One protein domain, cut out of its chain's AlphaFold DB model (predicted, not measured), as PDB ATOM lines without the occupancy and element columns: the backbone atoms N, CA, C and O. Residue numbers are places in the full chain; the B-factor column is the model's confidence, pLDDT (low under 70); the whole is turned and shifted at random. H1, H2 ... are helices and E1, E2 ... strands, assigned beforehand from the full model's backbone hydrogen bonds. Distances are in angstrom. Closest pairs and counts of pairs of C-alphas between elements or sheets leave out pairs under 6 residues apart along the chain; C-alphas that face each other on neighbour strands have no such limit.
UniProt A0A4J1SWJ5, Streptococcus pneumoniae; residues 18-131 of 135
ATOM      1  N   ASP A  18      14.704 111.305  88.729       77.88
ATOM      2  CA  ASP A  18      13.322 111.701  89.016       77.88
ATOM      3  C   ASP A  18      12.682 110.838  90.111       77.88
ATOM      4  O   ASP A  18      11.937 111.343  90.947       77.88
ATOM      5  N   LEU A  19      12.999 109.542  90.160       81.38
ATOM      6  CA  LEU A  19      12.417 108.647  91.152       81.38
ATOM      7  C   LEU A  19      13.038 108.864  92.535       81.38
ATOM      8  O   LEU A  19      12.320 108.855  93.527       81.38
ATOM      9  N   VAL A  20      14.343 109.146  92.612       81.00
ATOM     10  CA  VAL A  20      14.983 109.522  93.886       81.00
ATOM     11  C   VAL A  20      14.401 110.831  94.422       81.00
ATOM     12  O   VAL A  20      14.201 110.956  95.629       81.00
ATOM     13  N   ALA A  21      14.115 111.801  93.549       82.94
ATOM     14  CA  ALA A  21      13.460 113.043  93.953       82.94
ATOM     15  C   ALA A  21      12.056 112.778  94.525       82.94
ATOM     16  O   ALA A  21      11.759 113.231  95.625       82.94
ATOM     17  N   LEU A  22      11.243 111.964  93.841       87.00
ATOM     18  CA  LEU A  22       9.910 111.580  94.324       87.00
ATOM     19  C   LEU A  22       9.954 110.871  95.682       87.00
ATOM     20  O   LEU A  22       9.131 111.152  96.544       87.00
ATOM     21  N   LEU A  23      10.920 109.976  95.897       84.38
ATOM     22  CA  LEU A  23      11.089 109.289  97.178       84.38
ATOM     23  C   LEU A  23      11.459 110.239  98.314       84.38
ATOM     24  O   LEU A  23      10.960 110.092  99.424       84.38
ATOM     25  N   LYS A  24      12.330 111.218  98.042       82.19
ATOM     26  CA  LYS A  24      12.723 112.232  99.030       82.19
ATOM     27  C   LYS A  24      11.548 113.120  99.453       82.19
ATOM     28  O   LYS A  24      11.588 113.663 100.553       82.19
ATOM     29  N   ASP A  25      10.517 113.229  98.616       87.94
ATOM     30  CA  ASP A  25       9.287 113.962  98.927       87.94
ATOM     31  C   ASP A  25       8.284 113.136  99.758       87.94
ATOM     32  O   ASP A  25       7.348 113.695 100.338       87.94
ATOM     33  N   LEU A  26       8.461 111.814  99.855       88.56
ATOM     34  CA  LEU A  26       7.632 110.952 100.697       88.56
ATOM     35  C   LEU A  26       8.104 110.994 102.161       88.56
ATOM     36  O   LEU A  26       9.297 111.143 102.432       88.56
ATOM     37  N   PRO A  27       7.204 110.796 103.145       89.75
ATOM     38  CA  PRO A  27       7.558 110.734 104.564       89.75
ATOM     39  C   PRO A  27       8.199 109.380 104.926       89.75
ATOM     40  O   PRO A  27       7.756 108.692 105.848       89.75
ATOM     41  N   ILE A  28       9.227 108.975 104.179       87.25
ATOM     42  CA  ILE A  28       9.986 107.751 104.417       87.25
ATOM     43  C   ILE A  28      10.795 107.952 105.688       87.25
ATOM     44  O   ILE A  28      11.598 108.876 105.797       87.25
ATOM     45  N   THR A  29      10.565 107.086 106.673       89.38
ATOM     46  CA  THR A  29      11.246 107.217 107.963       89.38
ATOM     47  C   THR A  29      12.395 106.238 108.137       89.38
ATOM     48  O   THR A  29      13.191 106.463 109.039       89.38
ATOM     49  N   ALA A  30      12.482 105.186 107.318       90.44
ATOM     50  CA  ALA A  30      13.545 104.186 107.367       90.44
ATOM     51  C   ALA A  30      14.124 103.955 105.970       90.44
ATOM     52  O   ALA A  30      13.380 103.953 104.988       90.44
ATOM     53  N   SER A  31      15.437 103.785 105.859       91.44
ATOM     54  CA  SER A  31      16.122 103.553 104.587       91.44
ATOM     55  C   SER A  31      17.412 102.775 104.813       91.44
ATOM     56  O   SER A  31      18.285 103.214 105.554       91.44
ATOM     57  N   VAL A  32      17.561 101.642 104.127       93.81
ATOM     58  CA  VAL A  32      18.739 100.772 104.246       93.81
ATOM     59  C   VAL A  32      19.401 100.543 102.899       93.81
ATOM     60  O   VAL A  32      18.737 100.527 101.867       93.81
ATOM     61  N   ARG A  33      20.719 100.357 102.903       92.88
ATOM     62  CA  ARG A  33      21.537 100.231 101.696       92.88
ATOM     63  C   ARG A  33      21.491  98.815 101.116       92.88
ATOM     64  O   ARG A  33      21.846  97.844 101.792       92.88
ATOM     65  N   GLY A  34      21.114  98.696  99.844       92.44
ATOM     66  CA  GLY A  34      21.094  97.434  99.104       92.44
ATOM     67  C   GLY A  34      22.405  97.115  98.382       92.44
ATOM     68  O   GLY A  34      23.280  97.962  98.217       92.44
ATOM     69  N   ASN A  35      22.541  95.882  97.887       93.19
ATOM     70  CA  ASN A  35      23.765  95.452  97.198       93.19
ATOM     71  C   ASN A  35      24.013  96.180  95.869       93.19
ATOM     72  O   ASN A  35      25.149  96.284  95.417       93.19
ATOM     73  N   TRP A  36      22.957  96.646  95.200       91.38
ATOM     74  CA  TRP A  36      23.110  97.435  93.976       91.38
ATOM     75  C   TRP A  36      23.551  98.866  94.259       91.38
ATOM     76  O   TRP A  36      24.225  99.457  93.421       91.38
ATOM     77  N   ASP A  37      23.219  99.386  95.438       91.56
ATOM     78  CA  ASP A  37      23.730 100.668  95.903       91.56
ATOM     79  C   ASP A  37      25.238 100.546  96.143       91.56
ATOM     80  O   ASP A  37      26.007 101.324  95.582       91.56
ATOM     81  N   ASP A  38      25.676  99.499  96.855       93.75
ATOM     82  CA  ASP A  38      27.104  99.202  97.031       93.75
ATOM     83  C   ASP A  38      27.818  98.999  95.693       93.75
ATOM     84  O   ASP A  38      28.859  99.603  95.477       93.75
ATOM     85  N   ARG A  39      27.225  98.288  94.729       92.94
ATOM     86  CA  ARG A  39      27.817  98.120  93.389       92.94
ATOM     87  C   ARG A  39      28.080  99.445  92.665       92.94
ATOM     88  O   ARG A  39      29.095  99.578  91.986       92.94
ATOM     89  N   VAL A  40      27.180 100.424  92.786       92.44
ATOM     90  CA  VAL A  40      27.418 101.774  92.246       92.44
ATOM     91  C   VAL A  40      28.580 102.434  92.985       92.44
ATOM     92  O   VAL A  40      29.463 103.007  92.350       92.44
ATOM     93  N   LEU A  41      28.614 102.338  94.316       94.44
ATOM     94  CA  LEU A  41      29.679 102.931  95.127       94.44
ATOM     95  C   LEU A  41      31.049 102.304  94.850       94.44
ATOM     96  O   LEU A  41      32.013 103.049  94.717       94.44
ATOM     97  N   GLU A  42      31.125 100.983  94.717       96.12
ATOM     98  CA  GLU A  42      32.326 100.215  94.373       96.12
ATOM     99  C   GLU A  42      32.892 100.669  93.019       96.12
ATOM    100  O   GLU A  42      34.081 100.969  92.900       96.12
ATOM    101  N   VAL A  43      32.030 100.827  92.004       95.94
ATOM    102  CA  VAL A  43      32.435 101.394  90.710       95.94
ATOM    103  C   VAL A  43      32.990 102.811  90.877       95.94
ATOM    104  O   VAL A  43      34.045 103.123  90.329       95.94
ATOM    105  N   LEU A  44      32.306 103.675  91.636       95.06
ATOM    106  CA  LEU A  44      32.760 105.051  91.880       95.06
ATOM    107  C   LEU A  44      34.058 105.117  92.696       95.06
ATOM    108  O   LEU A  44      34.800 106.091  92.577       95.06
ATOM    109  N   ASN A  45      34.337 104.099  93.508       97.00
ATOM    110  CA  ASN A  45      35.587 103.945  94.249       97.00
ATOM    111  C   ASN A  45      36.724 103.375  93.375       97.00
ATOM    112  O   ASN A  45      37.866 103.330  93.829       97.00
ATOM    113  N   GLY A  46      36.435 102.956  92.137       96.81
ATOM    114  CA  GLY A  46      37.420 102.381  91.219       96.81
ATOM    115  C   GLY A  46      37.753 100.914  91.502       96.81
ATOM    116  O   GLY A  46      38.836 100.461  91.147       96.81
ATOM    117  N   GLU A  47      36.850 100.172  92.145       97.38
ATOM    118  CA  GLU A  47      37.080  98.772  92.533       97.38
ATOM    119  C   GLU A  47      36.885  97.783  91.371       97.38
ATOM    120  O   GLU A  47      37.205  96.604  91.500       97.38
ATOM    121  N   TYR A  48      36.324  98.242  90.248       95.81
ATOM    122  CA  TYR A  48      35.945  97.409  89.103       95.81
ATOM    123  C   TYR A  48      36.889  97.643  87.921       95.81
ATOM    124  O   TYR A  48      37.313  98.773  87.667       95.81
ATOM    125  N   GLY A  49      37.172  96.576  87.173       94.19
ATOM    126  CA  GLY A  49      38.077  96.596  86.029       94.19
ATOM    127  C   GLY A  49      37.424  96.162  84.712       94.19
ATOM    128  O   GLY A  49      36.206  96.001  84.591       94.19
ATOM    129  N   LEU A  50      38.248  96.017  83.673       96.19
ATOM    130  CA  LEU A  50      37.813  95.634  82.320       96.19
ATOM    131  C   LEU A  50      37.963  94.127  82.052       96.19
ATOM    132  O   LEU A  50      37.692  93.661  80.947       96.19
ATOM    133  N   GLU A  51      38.390  93.361  83.051       96.88
ATOM    134  CA  GLU A  51      38.681  91.933  82.956       96.88
ATOM    135  C   GLU A  51      37.398  91.097  82.914       96.88
ATOM    136  O   GLU A  51      37.339  90.074  82.226       96.88
ATOM    137  N   TYR A  52      36.354  91.532  83.626       95.69
ATOM    138  CA  TYR A  52      35.119  90.772  83.782       95.69
ATOM    139  C   TYR A  52      33.926  91.479  83.120       95.69
ATOM    140  O   TYR A  52      33.600  92.610  83.481       95.69
ATOM    141  N   PRO A  53      33.171  90.808  82.222       95.69
ATOM    142  CA  PRO A  53      32.020  91.418  81.546       95.69
ATOM    143  C   PRO A  53      30.972  92.027  82.493       95.69
ATOM    144  O   PRO A  53      30.398  93.074  82.196       95.69
ATOM    145  N   LYS A  54      30.755  91.400  83.657       89.88
ATOM    146  CA  LYS A  54      29.845  91.900  84.705       89.88
ATOM    147  C   LYS A  54      30.284  93.259  85.275       89.88
ATOM    148  O   LYS A  54      29.443  94.091  85.612       89.88
ATOM    149  N   GLU A  55      31.589  93.492  85.372       94.44
ATOM    150  CA  GLU A  55      32.157  94.731  85.906       94.44
ATOM    151  C   GLU A  55      32.046  95.838  84.867       94.44
ATOM    152  O   GLU A  55      31.552  96.918  85.183       94.44
ATOM    153  N   ILE A  56      32.338  95.531  83.597       95.56
ATOM    154  CA  ILE A  56      32.103  96.445  82.468       95.56
ATOM    155  C   ILE A  56      30.638  96.892  82.425       95.56
ATOM    156  O   ILE A  56      30.357  98.084  82.289       95.56
ATOM    157  N   GLN A  57      29.693  95.955  82.557       93.69
ATOM    158  CA  GLN A  57      28.268  96.279  82.594       93.69
ATOM    159  C   GLN A  57      27.945  97.228  83.756       93.69
ATOM    160  O   GLN A  57      27.308  98.259  83.546       93.69
ATOM    161  N   SER A  58      28.422  96.912  84.960       92.38
ATOM    162  CA  SER A  58      28.189  97.724  86.160       92.38
ATOM    163  C   SER A  58      28.779  99.130  86.025       92.38
ATOM    164  O   SER A  58      28.135 100.111  86.399       92.38
ATOM    165  N   MET A  59      29.957  99.247  85.408       95.25
ATOM    166  CA  MET A  59      30.575 100.532  85.089       95.25
ATOM    167  C   MET A  59      29.749 101.339  84.091       95.25
ATOM    168  O   MET A  59      29.548 102.533  84.295       95.25
ATOM    169  N   ARG A  60      29.211 100.708  83.039       94.19
ATOM    170  CA  ARG A  60      28.345 101.394  82.064       94.19
ATOM    171  C   ARG A  60      27.028 101.857  82.671       94.19
ATOM    172  O   ARG A  60      26.597 102.970  82.383       94.19
ATOM    173  N   MET A  61      26.415 101.045  83.528       90.94
ATOM    174  CA  MET A  61      25.202 101.436  84.251       90.94
ATOM    175  C   MET A  61      25.490 102.599  85.202       90.94
ATOM    176  O   MET A  61      24.764 103.588  85.198       90.94
ATOM    177  N   THR A  62      26.595 102.534  85.945       91.81
ATOM    178  CA  THR A  62      27.009 103.621  86.839       91.81
ATOM    179  C   THR A  62      27.308 104.903  86.067       91.81
ATOM    180  O   THR A  62      26.829 105.962  86.454       91.81
ATOM    181  N   GLN A  63      28.015 104.826  84.936       92.56
ATOM    182  CA  GLN A  63      28.243 105.981  84.063       92.56
ATOM    183  C   GLN A  63      26.915 106.614  83.625       92.56
ATOM    184  O   GLN A  63      26.738 107.824  83.760       92.56
ATOM    185  N   PHE A  64      25.969 105.800  83.145       90.19
ATOM    186  CA  PHE A  64      24.649 106.274  82.728       90.19
ATOM    187  C   PHE A  64      23.922 107.018  83.858       90.19
ATOM    188  O   PHE A  64      23.324 108.073  83.615       90.19
ATOM    189  N   LEU A  65      24.002 106.501  85.088       87.25
ATOM    190  CA  LEU A  65      23.436 107.153  86.265       87.25
ATOM    191  C   LEU A  65      24.148 108.461  86.585       87.25
ATOM    192  O   LEU A  65      23.471 109.445  86.837       87.25
ATOM    193  N   MET A  66      25.481 108.511  86.551       89.50
ATOM    194  CA  MET A  66      26.239 109.705  86.954       89.50
ATOM    195  C   MET A  66      26.082 110.879  85.991       89.50
ATOM    196  O   MET A  66      26.154 112.027  86.411       89.50
ATOM    197  N   GLU A  67      25.799 110.615  84.717       90.75
ATOM    198  CA  GLU A  67      25.367 111.653  83.770       90.75
ATOM    199  C   GLU A  67      23.972 112.211  84.119       90.75
ATOM    200  O   GLU A  67      23.651 113.352  83.793       90.75
ATOM    201  N   ARG A  68      23.134 111.351  84.716       85.94
ATOM    202  CA  ARG A  68      21.763 111.546  85.220       85.94
ATOM    203  C   ARG A  68      21.640 112.302  86.541       85.94
ATOM    204  O   ARG A  68      20.687 113.053  86.724       85.94
ATOM    205  N   MET A  69      22.513 111.971  87.486       83.81
ATOM    206  CA  MET A  69      22.205 111.996  88.914       83.81
ATOM    207  C   MET A  69      22.737 113.241  89.620       83.81
ATOM    208  O   MET A  69      23.840 113.691  89.331       83.81
ATOM    209  N   ASP A  70      21.979 113.774  90.583       87.44
ATOM    210  CA  ASP A  70      22.511 114.811  91.474       87.44
ATOM    211  C   ASP A  70      23.630 114.195  92.339       87.44
ATOM    212  O   ASP A  70      23.371 113.203  93.031       87.44
ATOM    213  N   PRO A  71      24.858 114.750  92.356       88.12
ATOM    214  CA  PRO A  71      25.932 114.277  93.230       88.12
ATOM    215  C   PRO A  71      25.535 114.158  94.711       88.12
ATOM    216  O   PRO A  71      26.047 113.280  95.414       88.12
ATOM    217  N   ALA A  72      24.591 114.974  95.195       89.62
ATOM    218  CA  ALA A  72      24.064 114.874  96.556       89.62
ATOM    219  C   ALA A  72      23.367 113.528  96.832       89.62
ATOM    220  O   ALA A  72      23.356 113.054  97.968       89.62
ATOM    221  N   THR A  73      22.824 112.867  95.805       88.00
ATOM    222  CA  THR A  73      22.248 111.520  95.922       88.00
ATOM    223  C   THR A  73      23.310 110.473  96.242       88.00
ATOM    224  O   THR A  73      23.041 109.588  97.046       88.00
ATOM    225  N   ILE A  74      24.529 110.593  95.710       90.19
ATOM    226  CA  ILE A  74      25.627 109.679  96.064       90.19
ATOM    227  C   ILE A  74      26.066 109.881  97.514       90.19
ATOM    228  O   ILE A  74      26.327 108.906  98.217       90.19
ATOM    229  N   VAL A  75      26.112 111.130  97.985       92.12
ATOM    230  CA  VAL A  75      26.406 111.428  99.396       92.12
ATOM    231  C   VAL A  75      25.348 110.801 100.305       92.12
ATOM    232  O   VAL A  75      25.696 110.121 101.269       92.12
ATOM    233  N   TRP A  76      24.067 110.968  99.964       90.12
ATOM    234  CA  TRP A  76      22.962 110.334 100.681       90.12
ATOM    235  C   TRP A  76      23.069 108.802 100.665       90.12
ATOM    236  O   TRP A  76      23.013 108.183 101.724       90.12
ATOM    237  N   LEU A  77      23.330 108.188  99.511       89.94
ATOM    238  CA  LEU A  77      23.467 106.736  99.397       89.94
ATOM    239  C   LEU A  77      24.577 106.174 100.296       89.94
ATOM    240  O   LEU A  77      24.384 105.168 100.974       89.94
ATOM    241  N   ARG A  78      25.738 106.841 100.336       93.25
ATOM    242  CA  ARG A  78      26.858 106.451 101.210       93.25
ATOM    243  C   ARG A  78      26.496 106.540 102.693       93.25
ATOM    244  O   ARG A  78      27.083 105.811 103.487       93.25
ATOM    245  N   SER A  79      25.555 107.415 103.053       93.75
ATOM    246  CA  SER A  79      25.086 107.580 104.432       93.75
ATOM    247  C   SER A  79      24.092 106.506 104.881       93.75
ATOM    248  O   SER A  79      23.898 106.345 106.085       93.75
ATOM    249  N   LEU A  80      23.485 105.761 103.947       93.56
ATOM    250  CA  LEU A  80      22.503 104.736 104.289       93.56
ATOM    251  C   LEU A  80      23.159 103.578 105.066       93.56
ATOM    252  O   LEU A  80      24.185 103.045 104.621       93.56
ATOM    253  N   PRO A  81      22.578 103.164 106.206       96.12
ATOM    254  CA  PRO A  81      23.064 102.026 106.974       96.12
ATOM    255  C   PRO A  81      22.686 100.695 106.304       96.12
ATOM    256  O   PRO A  81      21.769 100.630 105.490       96.12
ATOM    257  N   LEU A  82      23.361  99.602 106.671       96.12
ATOM    258  CA  LEU A  82      22.961  98.246 106.248       96.12
ATOM    259  C   LEU A  82      21.765  97.699 107.047       96.12
ATOM    260  O   LEU A  82      21.016  96.864 106.543       96.12
ATOM    261  N   LEU A  83      21.604  98.185 108.278       96.44
ATOM    262  CA  LEU A  83      20.573  97.799 109.230       96.44
ATOM    263  C   LEU A  83      20.002  99.058 109.880       96.44
ATOM    264  O   LEU A  83      20.753  99.916 110.347       96.44
ATOM    265  N   GLU A  84      18.683  99.113 109.992       95.75
ATOM    266  CA  GLU A  84      17.973 100.106 110.784       95.75
ATOM    267  C   GLU A  84      17.064  99.415 111.808       95.75
ATOM    268  O   GLU A  84      16.402  98.420 111.504       95.75
ATOM    269  N   LYS A  85      17.046  99.940 113.037       95.69
ATOM    270  CA  LYS A  85      16.170  99.478 114.119       95.69
ATOM    271  C   LYS A  85      15.125 100.544 114.419       95.69
ATOM    272  O   LYS A  85      15.457 101.725 114.522       95.69
ATOM    273  N   LYS A  86      13.871 100.128 114.566       94.56
ATOM    274  CA  LYS A  86      12.722 101.017 114.785       94.56
ATOM    275  C   LYS A  86      11.809 100.442 115.850       94.56
ATOM    276  O   LYS A  86      11.588  99.241 115.867       94.56
ATOM    277  N   GLU A  87      11.231 101.298 116.680       95.94
ATOM    278  CA  GLU A  87      10.135 100.911 117.566       95.94
ATOM    279  C   GLU A  87       8.861 101.636 117.137       95.94
ATOM    280  O   GLU A  87       8.862 102.857 116.961       95.94
ATOM    281  N   ILE A  88       7.789 100.876 116.918       93.56
ATOM    282  CA  ILE A  88       6.491 101.394 116.480       93.56
ATOM    283  C   ILE A  88       5.429 100.675 117.293       93.56
ATOM    284  O   ILE A  88       5.364  99.448 117.270       93.56
ATOM    285  N   ASP A  89       4.613 101.433 118.022       94.75
ATOM    286  CA  ASP A  89       3.538 100.894 118.862       94.75
ATOM    287  C   ASP A  89       4.005  99.760 119.807       94.75
ATOM    288  O   ASP A  89       3.274  98.808 120.078       94.75
ATOM    289  N   GLY A  90       5.243  99.866 120.312       95.56
ATOM    290  CA  GLY A  90       5.865  98.902 121.227       95.56
ATOM    291  C   GLY A  90       6.462  97.652 120.568       95.56
ATOM    292  O   GLY A  90       6.976  96.796 121.281       95.56
ATOM    293  N   LEU A  91       6.410  97.532 119.237       97.25
ATOM    294  CA  LEU A  91       7.081  96.474 118.479       97.25
ATOM    295  C   LEU A  91       8.427  96.963 117.947       97.25
ATOM    296  O   LEU A  91       8.510  98.036 117.342       97.25
ATOM    297  N   ARG A  92       9.468  96.148 118.127       97.69
ATOM    298  CA  ARG A  92      10.835  96.436 117.688       97.69
ATOM    299  C   ARG A  92      11.129  95.741 116.365       97.69
ATOM    300  O   ARG A  92      11.142  94.511 116.265       97.69
ATOM    301  N   PHE A  93      11.378  96.552 115.349       97.38
ATOM    302  CA  PHE A  93      11.641  96.138 113.984       97.38
ATOM    303  C   PHE A  93      13.133  96.159 113.672       97.38
ATOM    304  O   PHE A  93      13.843  97.105 114.022       97.38
ATOM    305  N   SER A  94      13.576  95.136 112.949       96.94
ATOM    306  CA  SER A  94      14.889  95.032 112.319       96.94
ATOM    307  C   SER A  94      14.710  95.118 110.810       96.94
ATOM    308  O   SER A  94      14.036  94.274 110.226       96.94
ATOM    309  N   ILE A  95      15.259  96.154 110.182       97.06
ATOM    310  CA  ILE A  95      15.093  96.418 108.752       97.06
ATOM    311  C   ILE A  95      16.468  96.322 108.100       97.06
ATOM    312  O   ILE A  95      17.372  97.065 108.468       97.06
ATOM    313  N   SER A  96      16.638  95.429 107.130       96.31
ATOM    314  CA  SER A  96      17.877  95.287 106.354       96.31
ATOM    315  C   SER A  96      17.560  94.881 104.922       96.31
ATOM    316  O   SER A  96      16.496  94.345 104.636       96.31
ATOM    317  N   HIS A  97      18.465  95.132 103.975       95.25
ATOM    318  CA  HIS A  97      18.206  94.715 102.594       95.25
ATOM    319  C   HIS A  97      18.246  93.184 102.435       95.25
ATOM    320  O   HIS A  97      17.394  92.607 101.769       95.25
ATOM    321  N   ASN A  98      19.221  92.531 103.074       95.88
ATOM    322  CA  ASN A  98      19.346  91.075 103.168       95.88
ATOM    323  C   ASN A  98      19.654  90.735 104.636       95.88
ATOM    324  O   ASN A  98      18.851  91.070 105.505       95.88
ATOM    325  N   LEU A  99      20.832  90.191 104.951       97.12
ATOM    326  CA  LEU A  99      21.274  90.028 106.335       97.12
ATOM    327  C   LEU A  99      21.687  91.380 106.956       97.12
ATOM    328  O   LEU A  99      22.159  92.263 106.229       97.12
ATOM    329  N   PRO A 100      21.605  91.540 108.293       96.56
ATOM    330  CA  PRO A 100      21.881  92.813 108.972       96.56
ATOM    331  C   PRO A 100      23.278  93.404 108.723       96.56
ATOM    332  O   PRO A 100      23.476  94.616 108.779       96.56
ATOM    333  N   ASN A 101      24.262  92.551 108.441       96.25
ATOM    334  CA  ASN A 101      25.656  92.921 108.187       96.25
ATOM    335  C   ASN A 101      26.128  92.575 106.763       96.25
ATOM    336  O   ASN A 101      27.316  92.702 106.468       96.25
ATOM    337  N   LYS A 102      25.223  92.117 105.886       95.88
ATOM    338  CA  LYS A 102      25.548  91.654 104.530       95.88
ATOM    339  C   LYS A 102      24.328  91.783 103.618       95.88
ATOM    340  O   LYS A 102      23.409  90.972 103.675       95.88
ATOM    341  N   ASN A 103      24.349  92.758 102.714       95.19
ATOM    342  CA  ASN A 103      23.224  93.076 101.827       95.19
ATOM    343  C   ASN A 103      23.163  92.247 100.525       95.19
ATOM    344  O   ASN A 103      22.328  92.530  99.677       95.19
ATOM    345  N   TYR A 104      24.007  91.230 100.335       94.31
ATOM    346  CA  TYR A 104      24.065  90.427  99.104       94.31
ATOM    347  C   TYR A 104      24.057  88.924  99.389       94.31
ATOM    348  O   TYR A 104      24.357  88.489 100.500       94.31
ATOM    349  N   GLY A 105      23.811  88.119  98.355       94.88
ATOM    350  CA  GLY A 105      23.936  86.661  98.406       94.88
ATOM    351  C   GLY A 105      22.625  85.952  98.739       94.88
ATOM    352  O   GLY A 105      21.667  86.556  99.202       94.88
ATOM    353  N   GLY A 106      22.589  84.644  98.500       95.00
ATOM    354  CA  GLY A 106      21.362  83.848  98.569       95.00
ATOM    355  C   GLY A 106      21.039  83.262  99.940       95.00
ATOM    356  O   GLY A 106      20.421  82.208  99.982       95.00
ATOM    357  N   ASP A 107      21.492  83.866 101.044       95.75
ATOM    358  CA  ASP A 107      21.267  83.314 102.389       95.75
ATOM    359  C   ASP A 107      19.777  83.290 102.764       95.75
ATOM    360  O   ASP A 107      19.340  82.326 103.378       95.75
ATOM    361  N   LEU A 108      18.991  84.283 102.338       95.56
ATOM    362  CA  LEU A 108      17.570  84.417 102.687       95.56
ATOM    363  C   LEU A 108      16.612  84.033 101.547       95.56
ATOM    364  O   LEU A 108      15.483  84.516 101.504       95.56
ATOM    365  N   LEU A 109      17.051  83.203 100.591       94.88
ATOM    366  CA  LEU A 109      16.147  82.661  99.568       94.88
ATOM    367  C   LEU A 109      14.993  81.899 100.229       94.88
ATOM    368  O   LEU A 109      15.194  81.220 101.231       94.88
ATOM    369  N   VAL A 110      13.795  82.000  99.650       91.81
ATOM    370  CA  VAL A 110      12.547  81.472 100.235       91.81
ATOM    371  C   VAL A 110      12.600  79.955 100.447       91.81
ATOM    372  O   VAL A 110      11.916  79.430 101.319       91.81
ATOM    373  N   GLU A 111      13.415  79.250  99.664       94.44
ATOM    374  CA  GLU A 111      13.590  77.800  99.749       94.44
ATOM    375  C   GLU A 111      14.614  77.352 100.804       94.44
ATOM    376  O   GLU A 111      14.769  76.149 101.012       94.44
ATOM    377  N   ASN A 112      15.337  78.281 101.435       95.31
ATOM    378  CA  ASN A 112      16.343  77.942 102.436       95.31
ATOM    379  C   ASN A 112      15.719  77.593 103.790       95.31
ATOM    380  O   ASN A 112      14.595  77.980 104.107       95.31
ATOM    381  N   ASP A 113      16.501  76.897 104.614       97.25
ATOM    382  CA  ASP A 113      16.078  76.481 105.945       97.25
ATOM    383  C   ASP A 113      15.905  77.670 106.908       97.25
ATOM    384  O   ASP A 113      16.564  78.711 106.786       97.25
ATOM    385  N   THR A 114      15.037  77.498 107.908       95.38
ATOM    386  CA  THR A 114      14.684  78.527 108.900       95.38
ATOM    387  C   THR A 114      15.903  79.100 109.629       95.38
ATOM    388  O   THR A 114      15.936  80.300 109.892       95.38
ATOM    389  N   GLU A 115      16.954  78.308 109.866       96.44
ATOM    390  CA  GLU A 115      18.189  78.753 110.531       96.44
ATOM    391  C   GLU A 115      18.884  79.896 109.775       96.44
ATOM    392  O   GLU A 115      19.654  80.676 110.348       96.44
ATOM    393  N   LYS A 116      18.631  80.027 108.467       96.44
ATOM    394  CA  LYS A 116      19.102  81.179 107.703       96.44
ATOM    395  C   LYS A 116      18.370  82.459 108.081       96.44
ATOM    396  O   LYS A 116      19.021  83.494 108.207       96.44
ATOM    397  N   PHE A 117      17.063  82.374 108.298       96.75
ATOM    398  CA  PHE A 117      16.212  83.494 108.688       96.75
ATOM    399  C   PHE A 117      16.406  83.897 110.148       96.75
ATOM    400  O   PHE A 117      16.286  85.080 110.453       96.75
ATOM    401  N   ASP A 118      16.801  82.970 111.024       96.62
ATOM    402  CA  ASP A 118      17.123  83.276 112.426       96.62
ATOM    403  C   ASP A 118      18.208  84.361 112.553       96.62
ATOM    404  O   ASP A 118      18.207  85.143 113.500       96.62
ATOM    405  N   GLN A 119      19.096  84.484 111.559       96.50
ATOM    406  CA  GLN A 119      20.131  85.525 111.507       96.50
ATOM    407  C   GLN A 119      19.581  86.951 111.320       96.50
ATOM    408  O   GLN A 119      20.328  87.918 111.484       96.50
ATOM    409  N   LEU A 120      18.307  87.107 110.951       96.00
ATOM    410  CA  LEU A 120      17.638  88.410 110.894       96.00
ATOM    411  C   LEU A 120      17.254  88.941 112.282       96.00
ATOM    412  O   LEU A 120      16.977  90.138 112.425       96.00
ATOM    413  N   LEU A 121      17.203  88.056 113.280       95.81
ATOM    414  CA  LEU A 121      16.678  88.329 114.609       95.81
ATOM    415  C   LEU A 121      17.810  88.429 115.638       95.81
ATOM    416  O   LEU A 121      18.814  87.723 115.587       95.81
ATOM    417  N   ASP A 122      17.611  89.306 116.616       94.62
ATOM    418  CA  ASP A 122      18.379  89.356 117.858       94.62
ATOM    419  C   ASP A 122      17.412  89.355 119.053       94.62
ATOM    420  O   ASP A 122      16.192  89.354 118.883       94.62
ATOM    421  N   ALA A 123      17.948  89.365 120.277       94.12
ATOM    422  CA  ALA A 123      17.137  89.371 121.499       94.12
ATOM    423  C   ALA A 123      16.206  90.598 121.617       94.12
ATOM    424  O   ALA A 123      15.292  90.608 122.447       94.12
ATOM    425  N   GLU A 124      16.440  91.634 120.810       94.44
ATOM    426  CA  GLU A 124      15.674  92.869 120.809       94.44
ATOM    427  C   GLU A 124      14.745  93.022 119.600       94.44
ATOM    428  O   GLU A 124      14.127  94.070 119.440       94.44
ATOM    429  N   THR A 125      14.615  91.995 118.760       97.00
ATOM    430  CA  THR A 125      13.808  92.056 117.540       97.00
ATOM    431  C   THR A 125      12.530  91.255 117.692       97.00
ATOM    432  O   THR A 125      12.569  90.044 117.885       97.00
ATOM    433  N   ASP A 126      11.398  91.931 117.524       97.81
ATOM    434  CA  ASP A 126      10.086  91.285 117.502       97.81
ATOM    435  C   ASP A 126       9.672  90.959 116.057       97.81
ATOM    436  O   ASP A 126       9.038  89.936 115.801       97.81
ATOM    437  N   VAL A 127      10.064  91.806 115.094       97.50
ATOM    438  CA  VAL A 127       9.786  91.621 113.662       97.50
ATOM    439  C   VAL A 127      11.016  91.980 112.830       97.50
ATOM    440  O   VAL A 127      11.568  93.069 112.965       97.50
ATOM    441  N   ALA A 128      11.425  91.100 111.916       96.94
ATOM    442  CA  ALA A 128      12.423  91.429 110.902       96.94
ATOM    443  C   ALA A 128      11.778  91.622 109.529       96.94
ATOM    444  O   ALA A 128      10.908  90.850 109.127       96.94
ATOM    445  N   VAL A 129      12.232  92.640 108.802       96.00
ATOM    446  CA  VAL A 129      11.799  92.941 107.439       96.00
ATOM    447  C   VAL A 129      13.034  92.970 106.545       96.00
ATOM    448  O   VAL A 129      13.972  93.726 106.805       96.00
ATOM    449  N   TYR A 130      13.033  92.143 105.500       95.31
ATOM    450  CA  TYR A 130      14.129  92.055 104.539       95.31
ATOM    451  C   TYR A 130      13.625  92.086 103.094       95.31
ATOM    452  O   TYR A 130      12.437  91.898 102.835       95.31
ATOM    453  N   GLY A 131      14.535  92.366 102.161       91.94
ATOM    454  CA  GLY A 131      14.274  92.409 100.726       91.94
ATOM    455  C   GLY A 131      15.148  91.415  99.962       91.94
ATOM    456  O   GLY A 131      15.149  90.224 100.248       91.94
TER     457      GLY A 131
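This is residues 18 to 131 of the 135 residues of a protein of Streptococcus pneumoniae (UniProt A0A4J1SWJ5). This is a loosely built, two-part model: helices H2, H3 and H4 make one end, with the long H3 crossing H2 nearly at right angles, and a small three-stranded sheet makes the other. The short H5 sits beyond the sheet's E3 edge, after a long loop, and residues 22 to 28, of which 22 to 25 belong to H1, stick out. The printed part has 114 residues with five named helices and three named strands, in the order H1 H2 H3 H4 E1 E2 H5 E3. The sheet's order is E1, E2, E3, mixed, and the class is mixed, helices and strands. The whole is only just loose, close to compact, with a radius of gyration of the C-alphas of 16.4 A and spans of 45 by 35 by 20 A.

H1, residues 18 to 25, and H4, residues 71 to 79, are close but not clearly touching; their closest C-alphas, those of Val 20 and Thr 73, are 7.8 A apart. H2, residues 35 to 44, touches H3, residues 53 to 68, which meets it with residues 58 to 62 alone. Their closest C-alphas, those of Val 40 and Thr 62, are 5.7 A apart, and their lines are about perpendicular at 81 degrees. H2 and H4 only just touch, with 3 pairs of C-alphas within 8 A, the closest being those of Asp 37 and Leu 77 at 7.0 A; they run opposite ways at a steep tilt of 56 degrees. H3 and H4 meet only through their link. E1, residues 83 to 88, and E2, residues 91 to 96, form an antiparallel hairpin at 158 degrees, with N 93 and O 86 at 2.7 A, within hydrogen-bond range. E3, residues 127 to 129, is parallel to E2 at 25 degrees, with N 129 and O 94 at 2.8 A. H5, residues 114 to 118, is not on the sheet; E2, H5 and E3 are a strand-helix-strand unit, two parallel neighbour strands with a helix between them in the chain, with a right-handed crossover. In H1, H2, H3, H4 and H5, every O i to N i+4 pair is within hydrogen-bond range.

H1 begins at C-alpha 18, (13.322, 111.701, 89.016), and is 10.9 A long. H2 measures 14.2 A, H3 22.9 A and H4 13.1 A. E1 is 16.2 A long, E2 16.3 A, H5 6.4 A and E3 6.7 A. E3 ends at C-alpha 129, (11.799, 92.941, 107.439).

The two C-alphas farthest apart, those of Glu 51 and Asp 89, are 51.0 A apart. The printed part has no cut. The link from E2 to H5, residues 97 to 113, is long. The mean pLDDT of the printed part is 93.2, and no printed residue is under 70.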